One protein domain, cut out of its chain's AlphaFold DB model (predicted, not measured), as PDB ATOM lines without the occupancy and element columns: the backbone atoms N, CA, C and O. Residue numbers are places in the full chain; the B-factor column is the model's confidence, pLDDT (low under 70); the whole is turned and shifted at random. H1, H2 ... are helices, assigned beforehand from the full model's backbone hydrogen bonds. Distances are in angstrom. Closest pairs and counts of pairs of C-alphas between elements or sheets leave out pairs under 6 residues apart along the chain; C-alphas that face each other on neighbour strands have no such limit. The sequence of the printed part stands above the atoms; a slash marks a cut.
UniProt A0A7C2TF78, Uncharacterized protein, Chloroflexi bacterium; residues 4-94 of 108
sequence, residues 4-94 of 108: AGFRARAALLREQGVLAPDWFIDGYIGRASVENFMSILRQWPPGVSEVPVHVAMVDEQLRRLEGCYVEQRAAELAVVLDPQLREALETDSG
ATOM      1  N   ALA A   4    -189.624 -20.661  25.382       81.19
ATOM      2  CA  ALA A   4    -189.782 -20.244  23.988       81.19
ATOM      3  C   ALA A   4    -189.577 -21.398  22.986       81.19
ATOM      4  O   ALA A   4    -190.288 -21.472  21.988       81.19
ATOM      5  N   GLY A   5    -188.643 -22.312  23.267       83.56
ATOM      6  CA  GLY A   5    -188.396 -23.489  22.433       83.56
ATOM      7  C   GLY A   5    -189.573 -24.467  22.408       83.56
ATOM      8  O   GLY A   5    -189.894 -24.987  21.341       83.56
ATOM      9  N   PHE A   6    -190.251 -24.672  23.543       81.25
ATOM     10  CA  PHE A   6    -191.445 -25.521  23.601       81.25
ATOM     11  C   PHE A   6    -192.597 -24.943  22.773       81.25
ATOM     12  O   PHE A   6    -193.137 -25.648  21.923       81.25
ATOM     13  N   ARG A   7    -192.880 -23.639  22.910       81.19
ATOM     14  CA  ARG A   7    -193.904 -22.965  22.093       81.19
ATOM     15  C   ARG A   7    -193.604 -23.005  20.600       81.19
ATOM     16  O   ARG A   7    -194.488 -23.306  19.808       81.19
ATOM     17  N   ALA A   8    -192.358 -22.736  20.209       86.31
ATOM     18  CA  ALA A   8    -191.964 -22.792  18.803       86.31
ATOM     19  C   ALA A   8    -192.155 -24.201  18.220       86.31
ATOM     20  O   ALA A   8    -192.615 -24.353  17.091       86.31
ATOM     21  N   ARG A   9    -191.856 -25.246  19.002       87.25
ATOM     22  CA  ARG A   9    -192.082 -26.633  18.587       87.25
ATOM     23  C   ARG A   9    -193.569 -26.971  18.467       87.25
ATOM     24  O   ARG A   9    -193.944 -27.601  17.485       87.25
ATOM     25  N   ALA A  10    -194.399 -26.547  19.418       86.44
ATOM     26  CA  ALA A  10    -195.847 -26.737  19.343       86.44
ATOM     27  C   ALA A  10    -196.448 -26.041  18.108       86.44
ATOM     28  O   ALA A  10    -197.245 -26.644  17.392       86.44
ATOM     29  N   ALA A  11    -196.002 -24.818  17.795       86.31
ATOM     30  CA  ALA A  11    -196.418 -24.094  16.593       86.31
ATOM     31  C   ALA A  11    -196.037 -24.835  15.299       86.31
ATOM     32  O   ALA A  11    -196.893 -25.038  14.442       86.31
ATOM     33  N   LEU A  12    -194.796 -25.326  15.192       91.06
ATOM     34  CA  LEU A  12    -194.349 -26.117  14.036       91.06
ATOM     35  C   LEU A  12    -195.173 -27.400  13.843       91.06
ATOM     36  O   LEU A  12    -195.481 -27.770  12.713       91.06
ATOM     37  N   LEU A  13    -195.543 -28.084  14.931       91.56
ATOM     38  CA  LEU A  13    -196.409 -29.267  14.860       91.56
ATOM     39  C   LEU A  13    -197.807 -28.898  14.345       91.56
ATOM     40  O   LEU A  13    -198.334 -29.580  13.466       91.56
ATOM     41  N   ARG A  14    -198.371 -27.776  14.808       88.50
ATOM     42  CA  ARG A  14    -199.680 -27.278  14.348       88.50
ATOM     43  C   ARG A  14    -199.678 -26.903  12.873       88.50
ATOM     44  O   ARG A  14    -200.620 -27.257  12.171       88.50
ATOM     45  N   GLU A  15    -198.622 -26.254  12.387       90.06
ATOM     46  CA  GLU A  15    -198.446 -25.946  10.958       90.06
ATOM     47  C   GLU A  15    -198.456 -27.213  10.086       90.06
ATOM     48  O   GLU A  15    -198.887 -27.178   8.936       90.06
ATOM     49  N   GLN A  16    -198.037 -28.349  10.648       93.12
ATOM     50  CA  GLN A  16    -198.059 -29.660   9.995       93.12
ATOM     51  C   GLN A  16    -199.379 -30.423  10.194       93.12
ATOM     52  O   GLN A  16    -199.491 -31.574   9.776       93.12
ATOM     53  N   GLY A  17    -200.379 -29.810  10.830       92.44
ATOM     54  CA  GLY A  17    -201.656 -30.448  11.151       92.44
ATOM     55  C   GLY A  17    -201.578 -31.449  12.308       92.44
ATOM     56  O   GLY A  17    -202.503 -32.239  12.489       92.44
ATOM     57  N   VAL A  18    -200.495 -31.433  13.092       93.56
ATOM     58  CA  VAL A  18    -200.318 -32.284  14.272       93.56
ATOM     59  C   VAL A  18    -200.725 -31.503  15.517       93.56
ATOM     60  O   VAL A  18    -200.108 -30.505  15.885       93.56
ATOM     61  N   LEU A  19    -201.776 -31.976  16.184       92.31
ATOM     62  CA  LEU A  19    -202.217 -31.417  17.455       92.31
ATOM     63  C   LEU A  19    -201.231 -31.791  18.565       92.31
ATOM     64  O   LEU A  19    -200.856 -32.954  18.705       92.31
ATOM     65  N   ALA A  20    -200.821 -30.798  19.352       92.06
ATOM     66  CA  ALA A  20    -199.895 -30.965  20.464       92.06
ATOM     67  C   ALA A  20    -200.199 -29.958  21.590       92.06
ATOM     68  O   ALA A  20    -200.724 -28.871  21.295       92.06
ATOM     69  N   PRO A  21    -199.841 -30.287  22.847       91.88
ATOM     70  CA  PRO A  21    -199.850 -29.333  23.953       91.88
ATOM     71  C   PRO A  21    -198.998 -28.095  23.644       91.88
ATOM     72  O   PRO A  21    -197.999 -28.178  22.925       91.88
ATOM     73  N   ASP A  22    -199.367 -26.947  24.208       89.44
ATOM     74  CA  ASP A  22    -198.571 -25.713  24.141       89.44
ATOM     75  C   ASP A  22    -197.246 -25.846  24.900       89.44
ATOM     76  O   ASP A  22    -196.228 -25.252  24.527       89.44
ATOM     77  N   TRP A  23    -197.268 -26.639  25.972       90.56
ATOM     78  CA  TRP A  23    -196.173 -26.747  26.921       90.56
ATOM     79  C   TRP A  23    -195.910 -28.193  27.290       90.56
ATOM     80  O   TRP A  23    -196.819 -28.922  27.669       90.56
ATOM     81  N   PHE A  24    -194.641 -28.581  27.242       90.75
ATOM     82  CA  PHE A  24    -194.167 -29.846  27.780       90.75
ATOM     83  C   PHE A  24    -193.248 -29.552  28.967       90.75
ATOM     84  O   PHE A  24    -192.245 -28.852  28.816       90.75
ATOM     85  N   ILE A  25    -193.611 -30.038  30.152       90.25
ATOM     86  CA  ILE A  25    -192.983 -29.673  31.428       90.25
ATOM     87  C   ILE A  25    -192.194 -30.870  31.969       90.25
ATOM     88  O   ILE A  25    -192.655 -31.617  32.824       90.25
ATOM     89  N   ASP A  26    -190.960 -31.043  31.502       89.94
ATOM     90  CA  ASP A  26    -190.077 -32.149  31.909       89.94
ATOM     91  C   ASP A  26    -189.434 -31.975  33.299       89.94
ATOM     92  O   ASP A  26    -188.872 -32.920  33.855       89.94
ATOM     93  N   GLY A  27    -189.544 -30.785  33.894       88.50
ATOM     94  CA  GLY A  27    -188.892 -30.424  35.157       88.50
ATOM     95  C   GLY A  27    -189.347 -31.205  36.397       88.50
ATOM     96  O   GLY A  27    -188.706 -31.081  37.442       88.50
ATOM     97  N   TYR A  28    -190.419 -31.998  36.306       92.50
ATOM     98  CA  TYR A  28    -190.897 -32.854  37.398       92.50
ATOM     99  C   TYR A  28    -190.104 -34.169  37.532       92.50
ATOM    100  O   TYR A  28    -190.008 -34.731  38.626       92.50
ATOM    101  N   ILE A  29    -189.494 -34.646  36.443       92.44
ATOM    102  CA  ILE A  29    -188.813 -35.945  36.401       92.44
ATOM    103  C   ILE A  29    -187.661 -35.976  37.416       92.44
ATOM    104  O   ILE A  29    -186.799 -35.096  37.463       92.44
ATOM    105  N   GLY A  30    -187.645 -37.015  38.245       93.19
ATOM    106  CA  GLY A  30    -186.676 -37.237  39.317       93.19
ATOM    107  C   GLY A  30    -186.924 -36.401  40.572       93.19
ATOM    108  O   GLY A  30    -186.080 -36.405  41.466       93.19
ATOM    109  N   ARG A  31    -188.043 -35.668  40.654       94.88
ATOM    110  CA  ARG A  31    -188.336 -34.701  41.727       94.88
ATOM    111  C   ARG A  31    -189.711 -34.917  42.360       94.88
ATOM    112  O   ARG A  31    -190.368 -33.953  42.750       94.88
ATOM    113  N   ALA A  32    -190.143 -36.169  42.471       95.12
ATOM    114  CA  ALA A  32    -191.467 -36.518  42.971       95.12
ATOM    115  C   ALA A  32    -191.709 -36.006  44.404       95.12
ATOM    116  O   ALA A  32    -191.167 -36.531  45.376       95.12
ATOM    117  N   SER A  33    -192.542 -34.976  44.529       96.31
ATOM    118  CA  SER A  33    -193.184 -34.552  45.773       96.31
ATOM    119  C   SER A  33    -194.462 -33.779  45.443       96.31
ATOM    120  O   SER A  33    -194.582 -33.210  44.354       96.31
ATOM    121  N   VAL A  34    -195.410 -33.746  46.382       95.38
ATOM    122  CA  VAL A  34    -196.635 -32.938  46.249       95.38
ATOM    123  C   VAL A  34    -196.274 -31.458  46.138       95.38
ATOM    124  O   VAL A  34    -196.764 -30.775  45.249       95.38
ATOM    125  N   GLU A  35    -195.344 -30.973  46.963       95.31
ATOM    126  CA  GLU A  35    -194.863 -29.587  46.930       95.31
ATOM    127  C   GLU A  35    -194.334 -29.179  45.546       95.31
ATOM    128  O   GLU A  35    -194.711 -28.130  45.023       95.31
ATOM    129  N   ASN A  36    -193.505 -30.024  44.924       95.12
ATOM    130  CA  ASN A  36    -192.964 -29.746  43.596       95.12
ATOM    131  C   ASN A  36    -194.068 -29.730  42.535       95.12
ATOM    132  O   ASN A  36    -194.053 -28.864  41.662       95.12
ATOM    133  N   PHE A  37    -195.040 -30.642  42.623       93.56
ATOM    134  CA  PHE A  37    -196.168 -30.671  41.692       93.56
ATOM    135  C   PHE A  37    -197.044 -29.417  41.839       93.56
ATOM    136  O   PHE A  37    -197.352 -28.747  40.857       93.56
ATOM    137  N   MET A  38    -197.371 -29.029  43.072       92.06
ATOM    138  CA  MET A  38    -198.142 -27.816  43.365       92.06
ATOM    139  C   MET A  38    -197.407 -26.550  42.911       92.06
ATOM    140  O   MET A  38    -198.028 -25.608  42.421       92.06
ATOM    141  N   SER A  39    -196.077 -26.526  43.031       92.00
ATOM    142  CA  SER A  39    -195.242 -25.441  42.511       92.00
ATOM    143  C   SER A  39    -195.360 -25.304  40.990       92.00
ATOM    144  O   SER A  39    -195.444 -24.180  40.494       92.00
ATOM    145  N   ILE A  40    -195.432 -26.423  40.258       90.81
ATOM    146  CA  ILE A  40    -195.680 -26.428  38.808       90.81
ATOM    147  C   ILE A  40    -197.078 -25.880  38.499       90.81
ATOM    148  O   ILE A  40    -197.190 -24.974  37.675       90.81
ATOM    149  N   LEU A  41    -198.123 -26.364  39.183       88.94
ATOM    150  CA  LEU A  41    -199.508 -25.924  38.945       88.94
ATOM    151  C   LEU A  41    -199.686 -24.412  39.130       88.94
ATOM    152  O   LEU A  41    -200.281 -23.751  38.288       88.94
ATOM    153  N   ARG A  42    -199.095 -23.830  40.180       88.88
ATOM    154  CA  ARG A  42    -199.157 -22.377  40.439       88.88
ATOM    155  C   ARG A  42    -198.482 -21.519  39.371       88.88
ATOM    156  O   ARG A  42    -198.684 -20.309  39.344       88.88
ATOM    157  N   GLN A  43    -197.632 -22.119  38.547       87.62
ATOM    158  CA  GLN A  43    -196.816 -21.427  37.554       87.62
ATOM    159  C   GLN A  43    -197.198 -21.807  36.125       87.62
ATOM    160  O   GLN A  43    -196.488 -21.417  35.194       87.62
ATOM    161  N   TRP A  44    -198.276 -22.577  35.927       84.88
ATOM    162  CA  TRP A  44    -198.601 -23.030  34.587       84.88
ATOM    163  C   TRP A  44    -198.961 -21.848  33.672       84.88
ATOM    164  O   TRP A  44    -199.691 -20.928  34.053       84.88
ATOM    165  N   PRO A  45    -198.395 -21.815  32.466       84.44
ATOM    166  CA  PRO A  45    -198.743 -20.803  31.484       84.44
ATOM    167  C   PRO A  45    -200.140 -21.066  30.887       84.44
ATOM    168  O   PRO A  45    -200.606 -22.206  30.900       84.44
ATOM    169  N   PRO A  46    -200.787 -20.044  30.293       85.50
ATOM    170  CA  PRO A  46    -202.004 -20.239  29.507       85.50
ATOM    171  C   PRO A  46    -201.817 -21.264  28.378       85.50
ATOM    172  O   PRO A  46    -200.721 -21.392  27.817       85.50
ATOM    173  N   GLY A  47    -202.911 -21.942  28.028       88.38
ATOM    174  CA  GLY A  47    -202.938 -23.026  27.045       88.38
ATOM    175  C   GLY A  47    -202.969 -24.408  27.699       88.38
ATOM    176  O   GLY A  47    -203.307 -24.547  28.875       88.38
ATOM    177  N   VAL A  48    -202.624 -25.441  26.934       90.56
ATOM    178  CA  VAL A  48    -202.572 -26.825  27.426       90.56
ATOM    179  C   VAL A  48    -201.139 -27.195  27.777       90.56
ATOM    180  O   VAL A  48    -200.238 -27.155  26.936       90.56
ATOM    181  N   SER A  49    -200.935 -27.579  29.035       91.00
ATOM    182  CA  SER A  49    -199.653 -28.069  29.538       91.00
ATOM    183  C   SER A  49    -199.688 -29.578  29.749       91.00
ATOM    184  O   SER A  49    -200.632 -30.110  30.322       91.00
ATOM    185  N   GLU A  50    -198.624 -30.257  29.338       92.94
ATOM    186  CA  GLU A  50    -198.368 -31.666  29.610       92.94
ATOM    187  C   GLU A  50    -197.244 -31.792  30.644       92.94
ATOM    188  O   GLU A  50    -196.129 -31.306  30.433       92.94
ATOM    189  N   VAL A  51    -197.531 -32.468  31.759       93.06
ATOM    190  CA  VAL A  51    -196.535 -32.867  32.762       93.06
ATOM    191  C   VAL A  51    -196.405 -34.394  32.705       93.06
ATOM    192  O   VAL A  51    -197.328 -35.090  33.132       93.06
ATOM    193  N   PRO A  52    -195.298 -34.946  32.183       93.88
ATOM    194  CA  PRO A  52    -195.096 -36.385  32.144       93.88
ATOM    195  C   PRO A  52    -194.884 -36.948  33.554       93.88
ATOM    196  O   PRO A  52    -194.033 -36.479  34.314       93.88
ATOM    197  N   VAL A  53    -195.626 -38.010  33.860       95.25
ATOM    198  CA  VAL A  53    -195.467 -38.834  35.062       95.25
ATOM    199  C   VAL A  53    -195.285 -40.299  34.664       95.25
ATOM    200  O   VAL A  53    -195.848 -40.787  33.687       95.25
ATOM    201  N   HIS A  54    -194.489 -41.017  35.438       96.19
ATOM    202  CA  HIS A  54    -194.035 -42.383  35.236       96.19
ATOM    203  C   HIS A  54    -194.460 -43.232  36.427       96.19
ATOM    204  O   HIS A  54    -193.631 -43.779  37.146       96.19
ATOM    205  N   VAL A  55    -195.760 -43.350  36.661       96.75
ATOM    206  CA  VAL A  55    -196.264 -44.085  37.823       96.75
ATOM    207  C   VAL A  55    -196.190 -45.596  37.615       96.75
ATOM    208  O   VAL A  55    -196.317 -46.097  36.496       96.75
ATOM    209  N   ALA A  56    -195.983 -46.337  38.700       96.62
ATOM    210  CA  ALA A  56    -196.099 -47.790  38.707       96.62
ATOM    211  C   ALA A  56    -196.291 -48.310  40.131       96.62
ATOM    212  O   ALA A  56    -195.739 -47.764  41.086       96.62
ATOM    213  N   MET A  57    -197.010 -49.425  40.253       97.19
ATOM    214  CA  MET A  57    -196.856 -50.297  41.414       97.19
ATOM    215  C   MET A  57    -195.533 -51.044  41.244       97.19
ATOM    216  O   MET A  57    -195.368 -51.794  40.286       97.19
ATOM    217  N   VAL A  58    -194.570 -50.793  42.131       96.50
ATOM    218  CA  VAL A  58    -193.235 -51.385  42.006       96.50
ATOM    219  C   VAL A  58    -193.245 -52.805  42.553       96.50
ATOM    220  O   VAL A  58    -193.202 -53.033  43.764       96.50
ATOM    221  N   ASP A  59    -193.279 -53.762  41.635       97.00
ATOM    222  CA  ASP A  59    -193.190 -55.185  41.914       97.00
ATOM    223  C   ASP A  59    -191.859 -55.784  41.431       97.00
ATOM    224  O   ASP A  59    -190.964 -55.111  40.914       97.00
ATOM    225  N   GLU A  60    -191.711 -57.087  41.645       96.38
ATOM    226  CA  GLU A  60    -190.518 -57.828  41.250       96.38
ATOM    227  C   GLU A  60    -190.348 -57.916  39.724       96.38
ATOM    228  O   GLU A  60    -189.223 -57.986  39.234       96.38
ATOM    229  N   GLN A  61    -191.439 -57.884  38.951       96.00
ATOM    230  CA  GLN A  61    -191.348 -57.895  37.490       96.00
ATOM    231  C   GLN A  61    -190.721 -56.596  36.986       96.00
ATOM    232  O   GLN A  61    -189.812 -56.639  36.160       96.00
ATOM    233  N   LEU A  62    -191.146 -55.457  37.533       95.25
ATOM    234  CA  LEU A  62    -190.593 -54.154  37.192       95.25
ATOM    235  C   LEU A  62    -189.125 -54.020  37.618       95.25
ATOM    236  O   LEU A  62    -188.317 -53.510  36.842       95.25
ATOM    237  N   ARG A  63    -188.746 -54.511  38.808       95.25
ATOM    238  CA  ARG A  63    -187.344 -54.479  39.277       95.25
ATOM    239  C   ARG A  63    -186.395 -55.258  38.368       95.25
ATOM    240  O   ARG A  63    -185.269 -54.821  38.148       95.25
ATOM    241  N   ARG A  64    -186.863 -56.361  37.777       96.25
ATOM    242  CA  ARG A  64    -186.088 -57.181  36.829       96.25
ATOM    243  C   ARG A  64    -185.870 -56.543  35.464       96.25
ATOM    244  O   ARG A  64    -185.058 -57.050  34.702       96.25
ATOM    245  N   LEU A  65    -186.576 -55.458  35.138       91.94
ATOM    246  CA  LEU A  65    -186.314 -54.711  33.906       91.94
ATOM    247  C   LEU A  65    -185.013 -53.893  33.981       91.94
ATOM    248  O   LEU A  65    -184.639 -53.289  32.980       91.94
ATOM    249  N   GLU A  66    -184.347 -53.854  35.146       84.44
ATOM    250  CA  GLU A  66    -183.042 -53.204  35.368       84.44
ATOM    251  C   GLU A  66    -182.997 -51.727  34.919       84.44
ATOM    252  O   GLU A  66    -181.953 -51.178  34.567       84.44
ATOM    253  N   GLY A  67    -184.150 -51.049  34.939       87.44
ATOM    254  CA  GLY A  67    -184.266 -49.640  34.576       87.44
ATOM    255  C   GLY A  67    -183.714 -48.700  35.652       87.44
ATOM    256  O   GLY A  67    -183.822 -48.959  36.848       87.44
ATOM    257  N   CYS A  68    -183.206 -47.536  35.240       91.12
ATOM    258  CA  CYS A  68    -182.704 -46.501  36.158       91.12
ATOM    259  C   CYS A  68    -183.808 -45.710  36.896       91.12
ATOM    260  O   CYS A  68    -183.505 -44.835  37.709       91.12
ATOM    261  N   TYR A  69    -185.080 -46.000  36.597       93.75
ATOM    262  CA  TYR A  69    -186.246 -45.244  37.057       93.75
ATOM    263  C   TYR A  69    -187.379 -46.183  37.498       93.75
ATOM    264  O   TYR A  69    -188.463 -46.189  36.909       93.75
ATOM    265  N   VAL A  70    -187.082 -47.066  38.454       95.69
ATOM    266  CA  VAL A  70    -188.017 -48.075  38.984       95.69
ATOM    267  C   VAL A  70    -188.652 -47.585  40.280       95.69
ATOM    268  O   VAL A  70    -189.860 -47.380  40.330       95.69
ATOM    269  N   GLU A  71    -187.851 -47.330  41.312       94.44
ATOM    270  CA  GLU A  71    -188.368 -46.969  42.640       94.44
ATOM    271  C   GLU A  71    -189.011 -45.570  42.655       94.44
ATOM    272  O   GLU A  71    -189.989 -45.325  43.358       94.44
ATOM    273  N   GLN A  72    -188.537 -44.664  41.796       95.69
ATOM    274  CA  GLN A  72    -189.106 -43.326  41.614       95.69
ATOM    275  C   GLN A  72    -190.573 -43.377  41.159       95.69
ATOM    276  O   GLN A  72    -191.349 -42.481  41.484       95.69
ATOM    277  N   ARG A  73    -190.985 -44.446  40.466       96.94
ATOM    278  CA  ARG A  73    -192.357 -44.608  39.970       96.94
ATOM    279  C   ARG A  73    -193.384 -44.790  41.080       96.94
ATOM    280  O   ARG A  73    -194.520 -44.342  40.932       96.94
ATOM    281  N   ALA A  74    -192.989 -45.420  42.190       97.12
ATOM    282  CA  ALA A  74    -193.839 -45.532  43.373       97.12
ATOM    283  C   ALA A  74    -194.018 -44.172  44.059       97.12
ATOM    284  O   ALA A  74    -195.113 -43.854  44.517       97.12
ATOM    285  N   ALA A  75    -192.961 -43.353  44.098       96.38
ATOM    286  CA  ALA A  75    -193.040 -42.002  44.644       96.38
ATOM    287  C   ALA A  75    -193.969 -41.115  43.802       96.38
ATOM    288  O   ALA A  75    -194.831 -40.435  44.351       96.38
ATOM    289  N   GLU A  76    -193.856 -41.170  42.474       97.50
ATOM    290  CA  GLU A  76    -194.778 -40.455  41.585       97.50
ATOM    291  C   GLU A  76    -196.217 -40.968  41.721       97.50
ATOM    292  O   GLU A  76    -197.141 -40.160  41.765       97.50
ATOM    293  N   LEU A  77    -196.417 -42.287  41.868       97.62
ATOM    294  CA  LEU A  77    -197.740 -42.866  42.124       97.62
ATOM    295  C   LEU A  77    -198.364 -42.300  43.407       97.62
ATOM    296  O   LEU A  77    -199.536 -41.933  43.409       97.62
ATOM    297  N   ALA A  78    -197.586 -42.203  44.487       96.94
ATOM    298  CA  ALA A  78    -198.060 -41.634  45.744       96.94
ATOM    299  C   ALA A  78    -198.465 -40.158  45.591       96.94
ATOM    300  O   ALA A  78    -199.488 -39.756  46.134       96.94
ATOM    301  N   VAL A  79    -197.710 -39.371  44.814       96.31
ATOM    302  CA  VAL A  79    -198.028 -37.957  44.564       96.31
ATOM    303  C   VAL A  79    -199.303 -37.796  43.737       96.31
ATOM    304  O   VAL A  79    -200.146 -36.982  44.101       96.31
ATOM    305  N   VAL A  80    -199.487 -38.561  42.653       94.06
ATOM    306  CA  VAL A  80    -200.691 -38.412  41.807       94.06
ATOM    307  C   VAL A  80    -201.977 -38.879  42.494       94.06
ATOM    308  O   VAL A  80    -203.071 -38.506  42.077       94.06
ATOM    309  N   LEU A  81    -201.851 -39.709  43.532       95.81
ATOM    310  CA  LEU A  81    -202.961 -40.152  44.372       95.81
ATOM    311  C   LEU A  81    -203.198 -39.239  45.584       95.81
ATOM    312  O   LEU A  81    -204.164 -39.468  46.313       95.81
ATOM    313  N   ASP A  82    -202.352 -38.229  45.815       96.19
ATOM    314  CA  ASP A  82    -202.507 -37.327  46.954       96.19
ATOM    315  C   ASP A  82    -203.786 -36.477  46.801       96.19
ATOM    316  O   ASP A  82    -203.973 -35.819  45.768       96.19
ATOM    317  N   PRO A  83    -204.679 -36.454  47.810       94.06
ATOM    318  CA  PRO A  83    -205.909 -35.667  47.758       94.06
ATOM    319  C   PRO A  83    -205.682 -34.173  47.506       94.06
ATOM    320  O   PRO A  83    -206.484 -33.562  46.809       94.06
ATOM    321  N   GLN A  84    -204.576 -33.596  47.989       92.19
ATOM    322  CA  GLN A  84    -204.270 -32.176  47.781       92.19
ATOM    323  C   GLN A  84    -204.077 -31.851  46.302       92.19
ATOM    324  O   GLN A  84    -204.451 -30.771  45.850       92.19
ATOM    325  N   LEU A  85    -203.501 -32.784  45.537       89.25
ATOM    326  CA  LEU A  85    -203.315 -32.586  44.106       89.25
ATOM    327  C   LEU A  85    -204.654 -32.635  43.367       89.25
ATOM    328  O   LEU A  85    -204.900 -31.809  42.492       89.25
ATOM    329  N   ARG A  86    -205.535 -33.570  43.742       86.56
ATOM    330  CA  ARG A  86    -206.901 -33.634  43.205       86.56
ATOM    331  C   ARG A  86    -207.665 -32.345  43.495       86.56
ATOM    332  O   ARG A  86    -208.231 -31.767  42.576       86.56
ATOM    333  N   GLU A  87    -207.643 -31.887  44.743       88.94
ATOM    334  CA  GLU A  87    -208.308 -30.648  45.148       88.94
ATOM    335  C   GLU A  87    -207.770 -29.445  44.365       88.94
ATOM    336  O   GLU A  87    -208.557 -28.641  43.872       88.94
ATOM    337  N   ALA A  88    -206.454 -29.345  44.171       86.62
ATOM    338  CA  ALA A  88    -205.854 -28.268  43.385       86.62
ATOM    339  C   ALA A  88    -206.296 -28.281  41.915       86.62
ATOM    340  O   ALA A  88    -206.619 -27.228  41.377       86.62
ATOM    341  N   LEU A  89    -206.368 -29.458  41.284       84.12
ATOM    342  CA  LEU A  89    -206.850 -29.605  39.904       84.12
ATOM    343  C   LEU A  89    -208.355 -29.323  39.753       84.12
ATOM    344  O   LEU A  89    -208.813 -29.042  38.650       84.12
ATOM    345  N   GLU A  90    -209.131 -29.420  40.833       82.06
ATOM    346  CA  GLU A  90    -210.573 -29.146  40.833       82.06
ATOM    347  C   GLU A  90    -210.906 -27.689  41.209       82.06
ATOM    348  O   GLU A  90    -211.953 -27.179  40.806       82.06
ATOM    349  N   THR A  91    -210.037 -27.008  41.967       74.81
ATOM    350  CA  THR A  91    -210.318 -25.685  42.558       74.81
ATOM    351  C   THR A  91    -209.494 -24.545  41.976       74.81
ATOM    352  O   THR A  91    -210.015 -23.434  41.854       74.81
ATOM    353  N   ASP A  92    -208.237 -24.789  41.601       62.25
ATOM    354  CA  ASP A  92    -207.300 -23.742  41.205       62.25
ATOM    355  C   ASP A  92    -207.035 -23.786  39.690       62.25
ATOM    356  O   ASP A  92    -206.296 -24.605  39.148       62.25
ATOM    357  N   SER A  93    -207.618 -22.804  39.003       58.75
ATOM    358  CA  SER A  93    -207.168 -22.241  37.721       58.75
ATOM    359  C   SER A  93    -207.279 -23.067  36.436       58.75
ATOM    360  O   SER A  93    -207.007 -22.499  35.375       58.75
ATOM    361  N   GLY A  94    -207.658 -24.349  36.440       69.25
ATOM    362  CA  GLY A  94    -207.855 -25.028  35.157       69.25
ATOM    363  C   GLY A  94    -208.247 -26.494  35.197       69.25
ATOM    364  O   GLY A  94    -208.361 -27.124  36.236       69.25
TER     365      GLY A  94
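AT A GLANCE: This is residues 4 to 94 of the 108 residues of an uncharacterized protein of Chloroflexi bacterium (UniProt A0A7C2TF78). The longest helix, H1, lies at one end of a loose body and the small H3 at the other; between them H2 and H5 run side by side, with H4 steeply tilted near both. Residues 23 to 24 and 49 to 50, in two long links, pair in parallel. The 91 printed residues have five named helices, H1 to H5 in chain order, and no named strand: all helix, though under half are in helices. The radius of gyration of the C-alphas is 15.5 A; spans are 45 by 32 by 18 A.

HOW THE PARTS SIT: H1, residues 4 to 15, and H3, residues 60 to 63, touch no helix. H2, residues 34 to 41, touches H5, residues 83 to 91, at a shallow tilt of 17 degrees, the same way; the closest C-alphas, Val 34 and Leu 85, are 7.0 A apart. H4, residues 72 to 80, is close to H2 but not clearly touching; the closest C-alphas, Val 34 and Val 79, are 5.5 A apart. Every O i to N i+4 pair is within hydrogen-bond range in H1, H2, H4 and H5; H3 is too short for one.

IN THESE COORDINATES: H1 begins at C-alpha 4 (-189.782, -20.244, 23.988) and is 16.7 A long; H5, 12.1 A, ends at C-alpha 91 (-210.318, -25.685, 42.558).

THE WHOLE: The printed part has no cut. Residues 92 to 94 have pLDDT under 70.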